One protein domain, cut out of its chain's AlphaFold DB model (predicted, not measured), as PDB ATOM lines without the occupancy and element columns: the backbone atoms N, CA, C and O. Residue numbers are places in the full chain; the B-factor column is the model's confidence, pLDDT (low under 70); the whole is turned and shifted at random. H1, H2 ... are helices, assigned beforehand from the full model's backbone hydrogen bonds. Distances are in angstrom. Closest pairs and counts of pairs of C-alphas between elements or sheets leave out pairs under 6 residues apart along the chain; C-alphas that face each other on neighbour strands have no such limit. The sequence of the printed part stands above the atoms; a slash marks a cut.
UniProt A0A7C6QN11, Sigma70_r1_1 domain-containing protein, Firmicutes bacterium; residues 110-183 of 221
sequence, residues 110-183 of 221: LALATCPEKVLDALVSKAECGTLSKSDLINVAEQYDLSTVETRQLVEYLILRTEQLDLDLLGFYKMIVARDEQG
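This is residues 110 to 183 of the 221 residues of the protein "Sigma70_r1_1 domain-containing protein" of Firmicutes bacterium (UniProt A0A7C6QN11). H1 and H2 run side by side in opposite directions, H3 crosses over one side of this pair, and H4 folds back along H3 as a helical hairpin. The printed part has 74 residues with four named helices, H1 to H4 in order, and no named strand: all helix. It is compact, radius of gyration of the C-alphas 12.1 A, spanning 35 by 27 by 18 A.

H1, residues 116 to 128, is close to but not clearly touching H2, residues 134 to 143; their closest C-alphas, Val 119 and Val 140, are 7.8 A apart. H3, residues 148 to 161, only just touches H1, with 3 pairs of C-alphas within 8 A, the closest Val 124 and Leu 158 at 6.7 A. H4, residues 167 to 181, touches H3 at a shallow tilt of 31 degrees, opposite ways, closest C-alphas Arg 152 and Tyr 173, 6.7 A. H1 and H4 are apart. Every O i to N i+4 pair is within hydrogen-bond range in H1, H2, H3 and H4.

H1 begins at C-alpha 116 (-17.933, 33.940, -10.207) and is 18.4 A long; H2 is 14.2 A, H3 19.9 A. H4, 21.4 A, ends at C-alpha 181 (-38.705, 51.396, -2.115).

The farthest C-alphas, Cys 129 and Gly 183, are 35.6 A apart. The printed part has no cut, and its three links are tight. Model pLDDT is under 70 at residues 110 to 114, 164 to 165, 167 and 183.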
ATOM      1  N   LEU A 110     -17.138  33.792 -22.998       48.78
ATOM      2  CA  LEU A 110     -16.255  33.289 -21.941       48.78
ATOM      3  C   LEU A 110     -16.894  33.362 -20.545       48.78
ATOM      4  O   LEU A 110     -16.576  32.535 -19.689       48.78
ATOM      5  N   ALA A 111     -17.799  34.318 -20.314       51.75
ATOM      6  CA  ALA A 111     -18.380  34.545 -18.996       51.75
ATOM      7  C   ALA A 111     -19.306  33.393 -18.544       51.75
ATOM      8  O   ALA A 111     -19.349  33.064 -17.359       51.75
ATOM      9  N   LEU A 112     -19.965  32.708 -19.485       53.44
ATOM     10  CA  LEU A 112     -20.844  31.560 -19.212       53.44
ATOM     11  C   LEU A 112     -20.104  30.331 -18.641       53.44
ATOM     12  O   LEU A 112     -20.742  29.441 -18.084       53.44
ATOM     13  N   ALA A 113     -18.769  30.280 -18.744       56.41
ATOM     14  CA  ALA A 113     -17.932  29.188 -18.234       56.41
ATOM     15  C   ALA A 113     -16.973  29.613 -17.105       56.41
ATOM     16  O   ALA A 113     -16.148  28.810 -16.655       56.41
ATOM     17  N   THR A 114     -17.025  30.868 -16.650       62.91
ATOM     18  CA  THR A 114     -16.096  31.383 -15.637       62.91
ATOM     19  C   THR A 114     -16.667  31.342 -14.229       62.91
ATOM     20  O   THR A 114     -17.798  31.749 -13.976       62.91
ATOM     21  N   CYS A 115     -15.815  30.899 -13.301       80.75
ATOM     22  CA  CYS A 115     -16.029  30.994 -11.864       80.75
ATOM     23  C   CYS A 115     -16.435  32.433 -11.479       80.75
ATOM     24  O   CYS A 115     -15.810  33.374 -11.988       80.75
ATOM     25  N   PRO A 116     -17.440  32.619 -10.608       80.00
ATOM     26  CA  PRO A 116     -17.933  33.940 -10.207       80.00
ATOM     27  C   PRO A 116     -16.820  34.837  -9.648       80.00
ATOM     28  O   PRO A 116     -16.820  36.044  -9.883       80.00
ATOM     29  N   GLU A 117     -15.805  34.253  -9.011       83.50
ATOM     30  CA  GLU A 117     -14.623  34.960  -8.518       83.50
ATOM     31  C   GLU A 117     -13.883  35.688  -9.643       83.50
ATOM     32  O   GLU A 117     -13.505  36.842  -9.485       83.50
ATOM     33  N   LYS A 118     -13.743  35.069 -10.824       83.25
ATOM     34  CA  LYS A 118     -13.059  35.701 -11.964       83.25
ATOM     35  C   LYS A 118     -13.835  36.888 -12.520       83.25
ATOM     36  O   LYS A 118     -13.226  37.824 -13.033       83.25
ATOM     37  N   VAL A 119     -15.164  36.843 -12.448       88.19
ATOM     38  CA  VAL A 119     -16.012  37.959 -12.875       88.19
ATOM     39  C   VAL A 119     -15.922  39.104 -11.878       88.19
ATOM     40  O   VAL A 119     -15.764  40.251 -12.294       88.19
ATOM     41  N   LEU A 120     -15.921  38.806 -10.577       88.62
ATOM     42  CA  LEU A 120     -15.669  39.806  -9.540       88.62
ATOM     43  C   LEU A 120     -14.278  40.433  -9.686       88.62
ATOM     44  O   LEU A 120     -14.168  41.657  -9.689       88.62
ATOM     45  N   ASP A 121     -13.235  39.629  -9.897       89.56
ATOM     46  CA  ASP A 121     -11.870  40.115 -10.125       89.56
ATOM     47  C   ASP A 121     -11.793  41.032 -11.357       89.56
ATOM     48  O   ASP A 121     -11.137  42.077 -11.330       89.56
ATOM     49  N   ALA A 122     -12.499  40.683 -12.437       88.19
ATOM     50  CA  ALA A 122     -12.573  41.505 -13.641       88.19
ATOM     51  C   ALA A 122     -13.321  42.827 -13.401       88.19
ATOM     52  O   ALA A 122     -12.869  43.876 -13.869       88.19
ATOM     53  N   LEU A 123     -14.431  42.802 -12.654       91.19
ATOM     54  CA  LEU A 123     -15.173  44.005 -12.268       91.19
ATOM     55  C   LEU A 123     -14.319  44.937 -11.409       91.19
ATOM     56  O   LEU A 123     -14.250  46.132 -11.694       91.19
ATOM     57  N   VAL A 124     -13.630  44.396 -10.402       90.69
ATOM     58  CA  VAL A 124     -12.720  45.163  -9.541       90.69
ATOM     59  C   VAL A 124     -11.591  45.763 -10.373       90.69
ATOM     60  O   VAL A 124     -11.338  46.959 -10.277       90.69
ATOM     61  N   SER A 125     -10.968  44.982 -11.258       89.62
ATOM     62  CA  SER A 125      -9.899  45.482 -12.128       89.62
ATOM     63  C   SER A 125     -10.372  46.615 -13.049       89.62
ATOM     64  O   SER A 125      -9.668  47.616 -13.198       89.62
ATOM     65  N   LYS A 126     -11.574  46.510 -13.634       88.50
ATOM     66  CA  LYS A 126     -12.175  47.589 -14.436       88.50
ATOM     67  C   LYS A 126     -12.476  48.831 -13.598       88.50
ATOM     68  O   LYS A 126     -12.262  49.942 -14.082       88.50
ATOM     69  N   ALA A 127     -12.963  48.647 -12.374       89.81
ATOM     70  CA  ALA A 127     -13.263  49.742 -11.459       89.81
ATOM     71  C   ALA A 127     -11.982  50.493 -11.070       89.81
ATOM     72  O   ALA A 127     -11.926  51.712 -11.193       89.81
ATOM     73  N   GLU A 128     -10.915  49.772 -10.712       88.44
ATOM     74  CA  GLU A 128      -9.599  50.352 -10.406       88.44
ATOM     75  C   GLU A 128      -8.989  51.090 -11.608       88.44
ATOM     76  O   GLU A 128      -8.276  52.079 -11.442       88.44
ATOM     77  N   CYS A 129      -9.283  50.640 -12.832       88.69
ATOM     78  CA  CYS A 129      -8.855  51.317 -14.056       88.69
ATOM     79  C   CYS A 129      -9.751  52.503 -14.460       88.69
ATOM     80  O   CYS A 129      -9.424  53.184 -15.434       88.69
ATOM     81  N   GLY A 130     -10.872  52.742 -13.768       87.31
ATOM     82  CA  GLY A 130     -11.853  53.768 -14.134       87.31
ATOM     83  C   GLY A 130     -12.574  53.490 -15.458       87.31
ATOM     84  O   GLY A 130     -13.061  54.413 -16.099       87.31
ATOM     85  N   THR A 131     -12.603  52.232 -15.908       89.12
ATOM     86  CA  THR A 131     -13.253  51.809 -17.162       89.12
ATOM     87  C   THR A 131     -14.539  51.025 -16.919       89.12
ATOM     88  O   THR A 131     -15.094  50.459 -17.857       89.12
ATOM     89  N   LEU A 132     -14.978  50.910 -15.663       90.56
ATOM     90  CA  LEU A 132     -16.190  50.181 -15.317       90.56
ATOM     91  C   LEU A 132     -17.421  50.971 -15.768       90.56
ATOM     92  O   LEU A 132     -17.675  52.069 -15.278       90.56
ATOM     93  N   SER A 133     -18.199  50.388 -16.677       89.94
ATOM     94  CA  SER A 133     -19.430  50.993 -17.180       89.94
ATOM     95  C   SER A 133     -20.669  50.461 -16.453       89.94
ATOM     96  O   SER A 133     -20.660  49.385 -15.856       89.94
ATOM     97  N   LYS A 134     -21.787  51.192 -16.537       89.62
ATOM     98  CA  LYS A 134     -23.084  50.723 -16.017       89.62
ATOM     99  C   LYS A 134     -23.550  49.428 -16.694       89.62
ATOM    100  O   LYS A 134     -24.148  48.584 -16.032       89.62
ATOM    101  N   SER A 135     -23.294  49.266 -17.993       88.88
ATOM    102  CA  SER A 135     -23.672  48.054 -18.726       88.88
ATOM    103  C   SER A 135     -22.907  46.831 -18.236       88.88
ATOM    104  O   SER A 135     -23.498  45.763 -18.168       88.88
ATOM    105  N   ASP A 136     -21.650  46.978 -17.806       90.06
ATOM    106  CA  ASP A 136     -20.892  45.873 -17.208       90.06
ATOM    107  C   ASP A 136     -21.584  45.312 -15.957       90.06
ATOM    108  O   ASP A 136     -21.689  44.097 -15.803       90.06
ATOM    109  N   LEU A 137     -22.100  46.182 -15.083       90.69
ATOM    110  CA  LEU A 137     -22.817  45.751 -13.881       90.69
ATOM    111  C   LEU A 137     -24.165  45.106 -14.191       90.69
ATOM    112  O   LEU A 137     -24.512  44.114 -13.558       90.69
ATOM    113  N   ILE A 138     -24.915  45.661 -15.148       89.25
ATOM    114  CA  ILE A 138     -26.193  45.080 -15.580       89.25
ATOM    115  C   ILE A 138     -25.951  43.693 -16.169       89.25
ATOM    116  O   ILE A 138     -26.612  42.748 -15.762       89.25
ATOM    117  N   ASN A 139     -24.947  43.558 -17.037       89.31
ATOM    118  CA  ASN A 139     -24.595  42.279 -17.640       89.31
ATOM    119  C   ASN A 139     -24.233  41.241 -16.573       89.31
ATOM    120  O   ASN A 139     -24.701  40.116 -16.654       89.31
ATOM    121  N   VAL A 140     -23.446  41.602 -15.551       89.75
ATOM    122  CA  VAL A 140     -23.110  40.668 -14.462       89.75
ATOM    123  C   VAL A 140     -24.335  40.323 -13.615       89.75
ATOM    124  O   VAL A 140     -24.514  39.159 -13.261       89.75
ATOM    125  N   ALA A 141     -25.190  41.299 -13.311       89.00
ATOM    126  CA  ALA A 141     -26.412  41.053 -12.558       89.00
ATOM    127  C   ALA A 141     -27.377  40.128 -13.314       89.00
ATOM    128  O   ALA A 141     -27.921  39.211 -12.713       89.00
ATOM    129  N   GLU A 142     -27.551  40.318 -14.621       87.38
ATOM    130  CA  GLU A 142     -28.392  39.456 -15.458       87.38
ATOM    131  C   GLU A 142     -27.764  38.074 -15.658       87.38
ATOM    132  O   GLU A 142     -28.441  37.059 -15.552       87.38
ATOM    133  N   GLN A 143     -26.455  38.010 -15.900       85.88
ATOM    134  CA  GLN A 143     -25.769  36.754 -16.185       85.88
ATOM    135  C   GLN A 143     -25.738  35.804 -14.980       85.88
ATOM    136  O   GLN A 143     -25.823  34.588 -15.151       85.88
ATOM    137  N   TYR A 144     -25.576  36.344 -13.771       85.38
ATOM    138  CA  TYR A 144     -25.542  35.558 -12.535       85.38
ATOM    139  C   TYR A 144     -26.881  35.556 -11.800       85.38
ATOM    140  O   TYR A 144     -26.934  35.100 -10.656       85.38
ATOM    141  N   ASP A 145     -27.939  36.068 -12.440       85.94
ATOM    142  CA  ASP A 145     -29.245  36.292 -11.831       85.94
ATOM    143  C   ASP A 145     -29.100  36.915 -10.435       85.94
ATOM    144  O   ASP A 145     -29.660  36.415  -9.470       85.94
ATOM    145  N   LEU A 146     -28.314  37.975 -10.254       87.50
ATOM    146  CA  LEU A 146     -28.159  38.593  -8.938       87.50
ATOM    147  C   LEU A 146     -29.489  39.210  -8.498       87.50
ATOM    148  O   LEU A 146     -30.206  39.850  -9.265       87.50
ATOM    149  N   SER A 147     -29.857  38.999  -7.240       87.12
ATOM    150  CA  SER A 147     -30.972  39.714  -6.623       87.12
ATOM    151  C   SER A 147     -30.655  41.206  -6.508       87.12
ATOM    152  O   SER A 147     -29.497  41.633  -6.580       87.12
ATOM    153  N   THR A 148     -31.679  42.023  -6.274       86.25
ATOM    154  CA  THR A 148     -31.517  43.464  -6.029       86.25
ATOM    155  C   THR A 148     -30.578  43.725  -4.849       86.25
ATOM    156  O   THR A 148     -29.706  44.590  -4.925       86.25
ATOM    157  N   VAL A 149     -30.681  42.900  -3.799       86.94
ATOM    158  CA  VAL A 149     -29.821  42.956  -2.606       86.94
ATOM    159  C   VAL A 149     -28.373  42.601  -2.939       86.94
ATOM    160  O   VAL A 149     -27.467  43.332  -2.550       86.94
ATOM    161  N   GLU A 150     -28.136  41.521  -3.685       88.19
ATOM    162  CA  GLU A 150     -26.780  41.115  -4.088       88.19
ATOM    163  C   GLU A 150     -26.144  42.144  -5.026       88.19
ATOM    164  O   GLU A 150     -24.985  42.517  -4.854       88.19
ATOM    165  N   THR A 151     -26.918  42.677  -5.973       89.88
ATOM    166  CA  THR A 151     -26.468  43.744  -6.876       89.88
ATOM    167  C   THR A 151     -26.093  44.994  -6.083       89.88
ATOM    168  O   THR A 151     -25.062  45.617  -6.338       89.88
ATOM    169  N   ARG A 152     -26.892  45.349  -5.071       88.06
ATOM    170  CA  ARG A 152     -26.601  46.458  -4.163       88.06
ATOM    171  C   ARG A 152     -25.303  46.226  -3.385       88.06
ATOM    172  O   ARG A 152     -24.456  47.114  -3.368       88.06
ATOM    173  N   GLN A 153     -25.129  45.049  -2.785       90.25
ATOM    174  CA  GLN A 153     -23.915  44.681  -2.048       90.25
ATOM    175  C   GLN A 153     -22.671  44.705  -2.942       90.25
ATOM    176  O   GLN A 153     -21.626  45.199  -2.525       90.25
ATOM    177  N   LEU A 154     -22.787  44.228  -4.184       91.12
ATOM    178  CA  LEU A 154     -21.713  44.283  -5.172       91.12
ATOM    179  C   LEU A 154     -21.295  45.730  -5.457       91.12
ATOM    180  O   LEU A 154     -20.106  46.044  -5.464       91.12
ATOM    181  N   VAL A 155     -22.261  46.628  -5.654       90.12
ATOM    182  CA  VAL A 155     -21.979  48.048  -5.891       90.12
ATOM    183  C   VAL A 155     -21.362  48.709  -4.656       90.12
ATOM    184  O   VAL A 155     -20.379  49.432  -4.794       90.12
ATOM    185  N   GLU A 156     -21.876  48.440  -3.454       89.31
ATOM    186  CA  GLU A 156     -21.292  48.935  -2.197       89.31
ATOM    187  C   GLU A 156     -19.848  48.448  -2.015       89.31
ATOM    188  O   GLU A 156     -18.968  49.233  -1.657       89.31
ATOM    189  N   TYR A 157     -19.577  47.178  -2.323       91.12
ATOM    190  CA  TYR A 157     -18.232  46.613  -2.283       91.12
ATOM    191  C   TYR A 157     -17.284  47.326  -3.254       91.12
ATOM    192  O   TYR A 157     -16.180  47.710  -2.861       91.12
ATOM    193  N   LEU A 158     -17.719  47.565  -4.494       90.00
ATOM    194  CA  LEU A 158     -16.935  48.324  -5.467       90.00
ATOM    195  C   LEU A 158     -16.684  49.754  -4.965       90.00
ATOM    196  O   LEU A 158     -15.546  50.209  -5.019       90.00
ATOM    197  N   ILE A 159     -17.690  50.417  -4.376       86.56
ATOM    198  CA  ILE A 159     -17.560  51.746  -3.741       86.56
ATOM    199  C   ILE A 159     -16.490  51.784  -2.667       86.56
ATOM    200  O   ILE A 159     -15.662  52.694  -2.651       86.56
ATOM    201  N   LEU A 160     -16.476  50.793  -1.788       87.62
ATOM    202  CA  LEU A 160     -15.471  50.716  -0.737       87.62
ATOM    203  C   LEU A 160     -14.077  50.425  -1.291       87.62
ATOM    204  O   LEU A 160     -13.085  50.847  -0.698       87.62
ATOM    205  N   ARG A 161     -13.989  49.677  -2.394       86.19
ATOM    206  CA  ARG A 161     -12.709  49.217  -2.926       86.19
ATOM    207  C   ARG A 161     -12.029  50.238  -3.826       86.19
ATOM    208  O   ARG A 161     -10.802  50.279  -3.857       86.19
ATOM    209  N   THR A 162     -12.798  51.057  -4.530       82.56
ATOM    210  CA  THR A 162     -12.264  52.048  -5.462       82.56
ATOM    211  C   THR A 162     -12.597  53.457  -4.995       82.56
ATOM    212  O   THR A 162     -13.752  53.867  -5.009       82.56
ATOM    213  N   GLU A 163     -11.569  54.226  -4.631       76.44
ATOM    214  CA  GLU A 163     -11.706  55.632  -4.206       76.44
ATOM    215  C   GLU A 163     -12.225  56.557  -5.327       76.44
ATOM    216  O   GLU A 163     -12.639  57.686  -5.066       76.44
ATOM    217  N   GLN A 164     -12.213  56.086  -6.578       67.25
ATOM    218  CA  GLN A 164     -12.690  56.797  -7.761       67.25
ATOM    219  C   GLN A 164     -13.741  55.958  -8.483       67.25
ATOM    220  O   GLN A 164     -13.418  55.200  -9.393       67.25
ATOM    221  N   LEU A 165     -15.003  56.107  -8.093       67.12
ATOM    222  CA  LEU A 165     -16.108  55.657  -8.933       67.12
ATOM    223  C   LEU A 165     -16.751  56.820  -9.641       67.12
ATOM    224  O   LEU A 165     -16.939  57.901  -9.080       67.12
ATOM    225  N   ASP A 166     -17.097  56.542 -10.887       74.12
ATOM    226  CA  ASP A 166     -17.802  57.477 -11.729       74.12
ATOM    227  C   ASP A 166     -19.197  57.775 -11.159       74.12
ATOM    228  O   ASP A 166     -19.863  56.913 -10.570       74.12
ATOM    229  N   LEU A 167     -19.658  59.010 -11.358       67.25
ATOM    230  CA  LEU A 167     -20.975  59.489 -10.923       67.25
ATOM    231  C   LEU A 167     -22.111  58.623 -11.495       67.25
ATOM    232  O   LEU A 167     -23.167  58.487 -10.871       67.25
ATOM    233  N   ASP A 168     -21.867  57.984 -12.638       74.94
ATOM    234  CA  ASP A 168     -22.799  57.085 -13.314       74.94
ATOM    235  C   ASP A 168     -23.120  55.820 -12.504       74.94
ATOM    236  O   ASP A 168     -24.265  55.352 -12.501       74.94
ATOM    237  N   LEU A 169     -22.160  55.295 -11.738       76.50
ATOM    238  CA  LEU A 169     -22.359  54.109 -10.896       76.50
ATOM    239  C   LEU A 169     -23.148  54.455  -9.630       76.50
ATOM    240  O   LEU A 169     -23.998  53.682  -9.185       76.50
ATOM    241  N   LEU A 170     -22.968  55.673  -9.119       77.31
ATOM    242  CA  LEU A 170     -23.795  56.213  -8.043       77.31
ATOM    243  C   LEU A 170     -25.252  56.415  -8.500       77.31
ATOM    244  O   LEU A 170     -26.190  56.184  -7.733       77.31
ATOM    245  N   GLY A 171     -25.457  56.830  -9.753       83.00
ATOM    246  CA  GLY A 171     -26.780  56.914 -10.377       83.00
ATOM    247  C   GLY A 171     -27.449  55.545 -10.509       83.00
ATOM    248  O   GLY A 171     -28.634  55.403 -10.205       83.00
ATOM    249  N   PHE A 172     -26.683  54.519 -10.893       82.06
ATOM    250  CA  PHE A 172     -27.160  53.138 -10.942       82.06
ATOM    251  C   PHE A 172     -27.570  52.611  -9.561       82.06
ATOM    252  O   PHE A 172     -28.671  52.084  -9.419       82.06
ATOM    253  N   TYR A 173     -26.753  52.846  -8.533       79.56
ATOM    254  CA  TYR A 173     -27.078  52.485  -7.152       79.56
ATOM    255  C   TYR A 173     -28.405  53.104  -6.686       79.56
ATOM    256  O   TYR A 173     -29.282  52.408  -6.179       79.56
ATOM    257  N   LYS A 174     -28.599  54.408  -6.920       84.50
ATOM    258  CA  LYS A 174     -29.847  55.101  -6.560       84.50
ATOM    259  C   LYS A 174     -31.062  54.540  -7.295       84.50
ATOM    260  O   LYS A 174     -32.137  54.477  -6.714       84.50
ATOM    261  N   MET A 175     -30.895  54.132  -8.551       85.31
ATOM    262  CA  MET A 175     -31.961  53.509  -9.337       85.31
ATOM    263  C   MET A 175     -32.371  52.147  -8.760       85.31
ATOM    264  O   MET A 175     -33.560  51.848  -8.720       85.31
ATOM    265  N   ILE A 176     -31.408  51.346  -8.295       81.31
ATOM    266  CA  ILE A 176     -31.664  50.059  -7.632       81.31
ATOM    267  C   ILE A 176     -32.430  50.284  -6.324       81.31
ATOM    268  O   ILE A 176     -33.494  49.707  -6.132       81.31
ATOM    269  N   VAL A 177     -31.943  51.188  -5.469       80.88
ATOM    270  CA  VAL A 177     -32.591  51.500  -4.182       80.88
ATOM    271  C   VAL A 177     -34.010  52.046  -4.380       80.88
ATOM    272  O   VAL A 177     -34.927  51.651  -3.668       80.88
ATOM    273  N   ALA A 178     -34.220  52.905  -5.381       82.81
ATOM    274  CA  ALA A 178     -35.542  53.453  -5.680       82.81
ATOM    275  C   ALA A 178     -36.552  52.388  -6.150       82.81
ATOM    276  O   ALA A 178     -37.750  52.569  -5.948       82.81
ATOM    277  N   ARG A 179     -36.092  51.288  -6.766       77.50
ATOM    278  CA  ARG A 179     -36.958  50.152  -7.125       77.50
ATOM    279  C   ARG A 179     -37.393  49.359  -5.897       77.50
ATOM    280  O   ARG A 179     -38.570  49.030  -5.786       77.50
ATOM    281  N   ASP A 180     -36.481  49.129  -4.955       75.94
ATOM    282  CA  ASP A 180     -36.802  48.430  -3.704       75.94
ATOM    283  C   ASP A 180     -37.844  49.201  -2.872       75.94
ATOM    284  O   ASP A 180     -38.767  48.612  -2.310       75.94
ATOM    285  N   GLU A 181     -37.753  50.536  -2.836       79.81
ATOM    286  CA  GLU A 181     -38.705  51.396  -2.115       79.81
ATOM    287  C   GLU A 181     -40.121  51.395  -2.718       79.81
ATOM    288  O   GLU A 181     -41.089  51.691  -2.017       79.81
ATOM    289  N   GLN A 182     -40.268  51.039  -3.997       77.56
ATOM    290  CA  GLN A 182     -41.567  50.980  -4.678       77.56
ATOM    291  C   GLN A 182     -42.345  49.687  -4.395       77.56
ATOM    292  O   GLN A 182     -43.488  49.560  -4.830       77.56
ATOM    293  N   GLY A 183     -41.784  48.758  -3.613       65.56
ATOM    294  CA  GLY A 183     -42.508  47.574  -3.145       65.56
ATOM    295  C   GLY A 183     -42.787  46.540  -4.236       65.56
ATOM    296  O   GLY A 183     -43.639  45.673  -4.045       65.56
TER     297      GLY A 183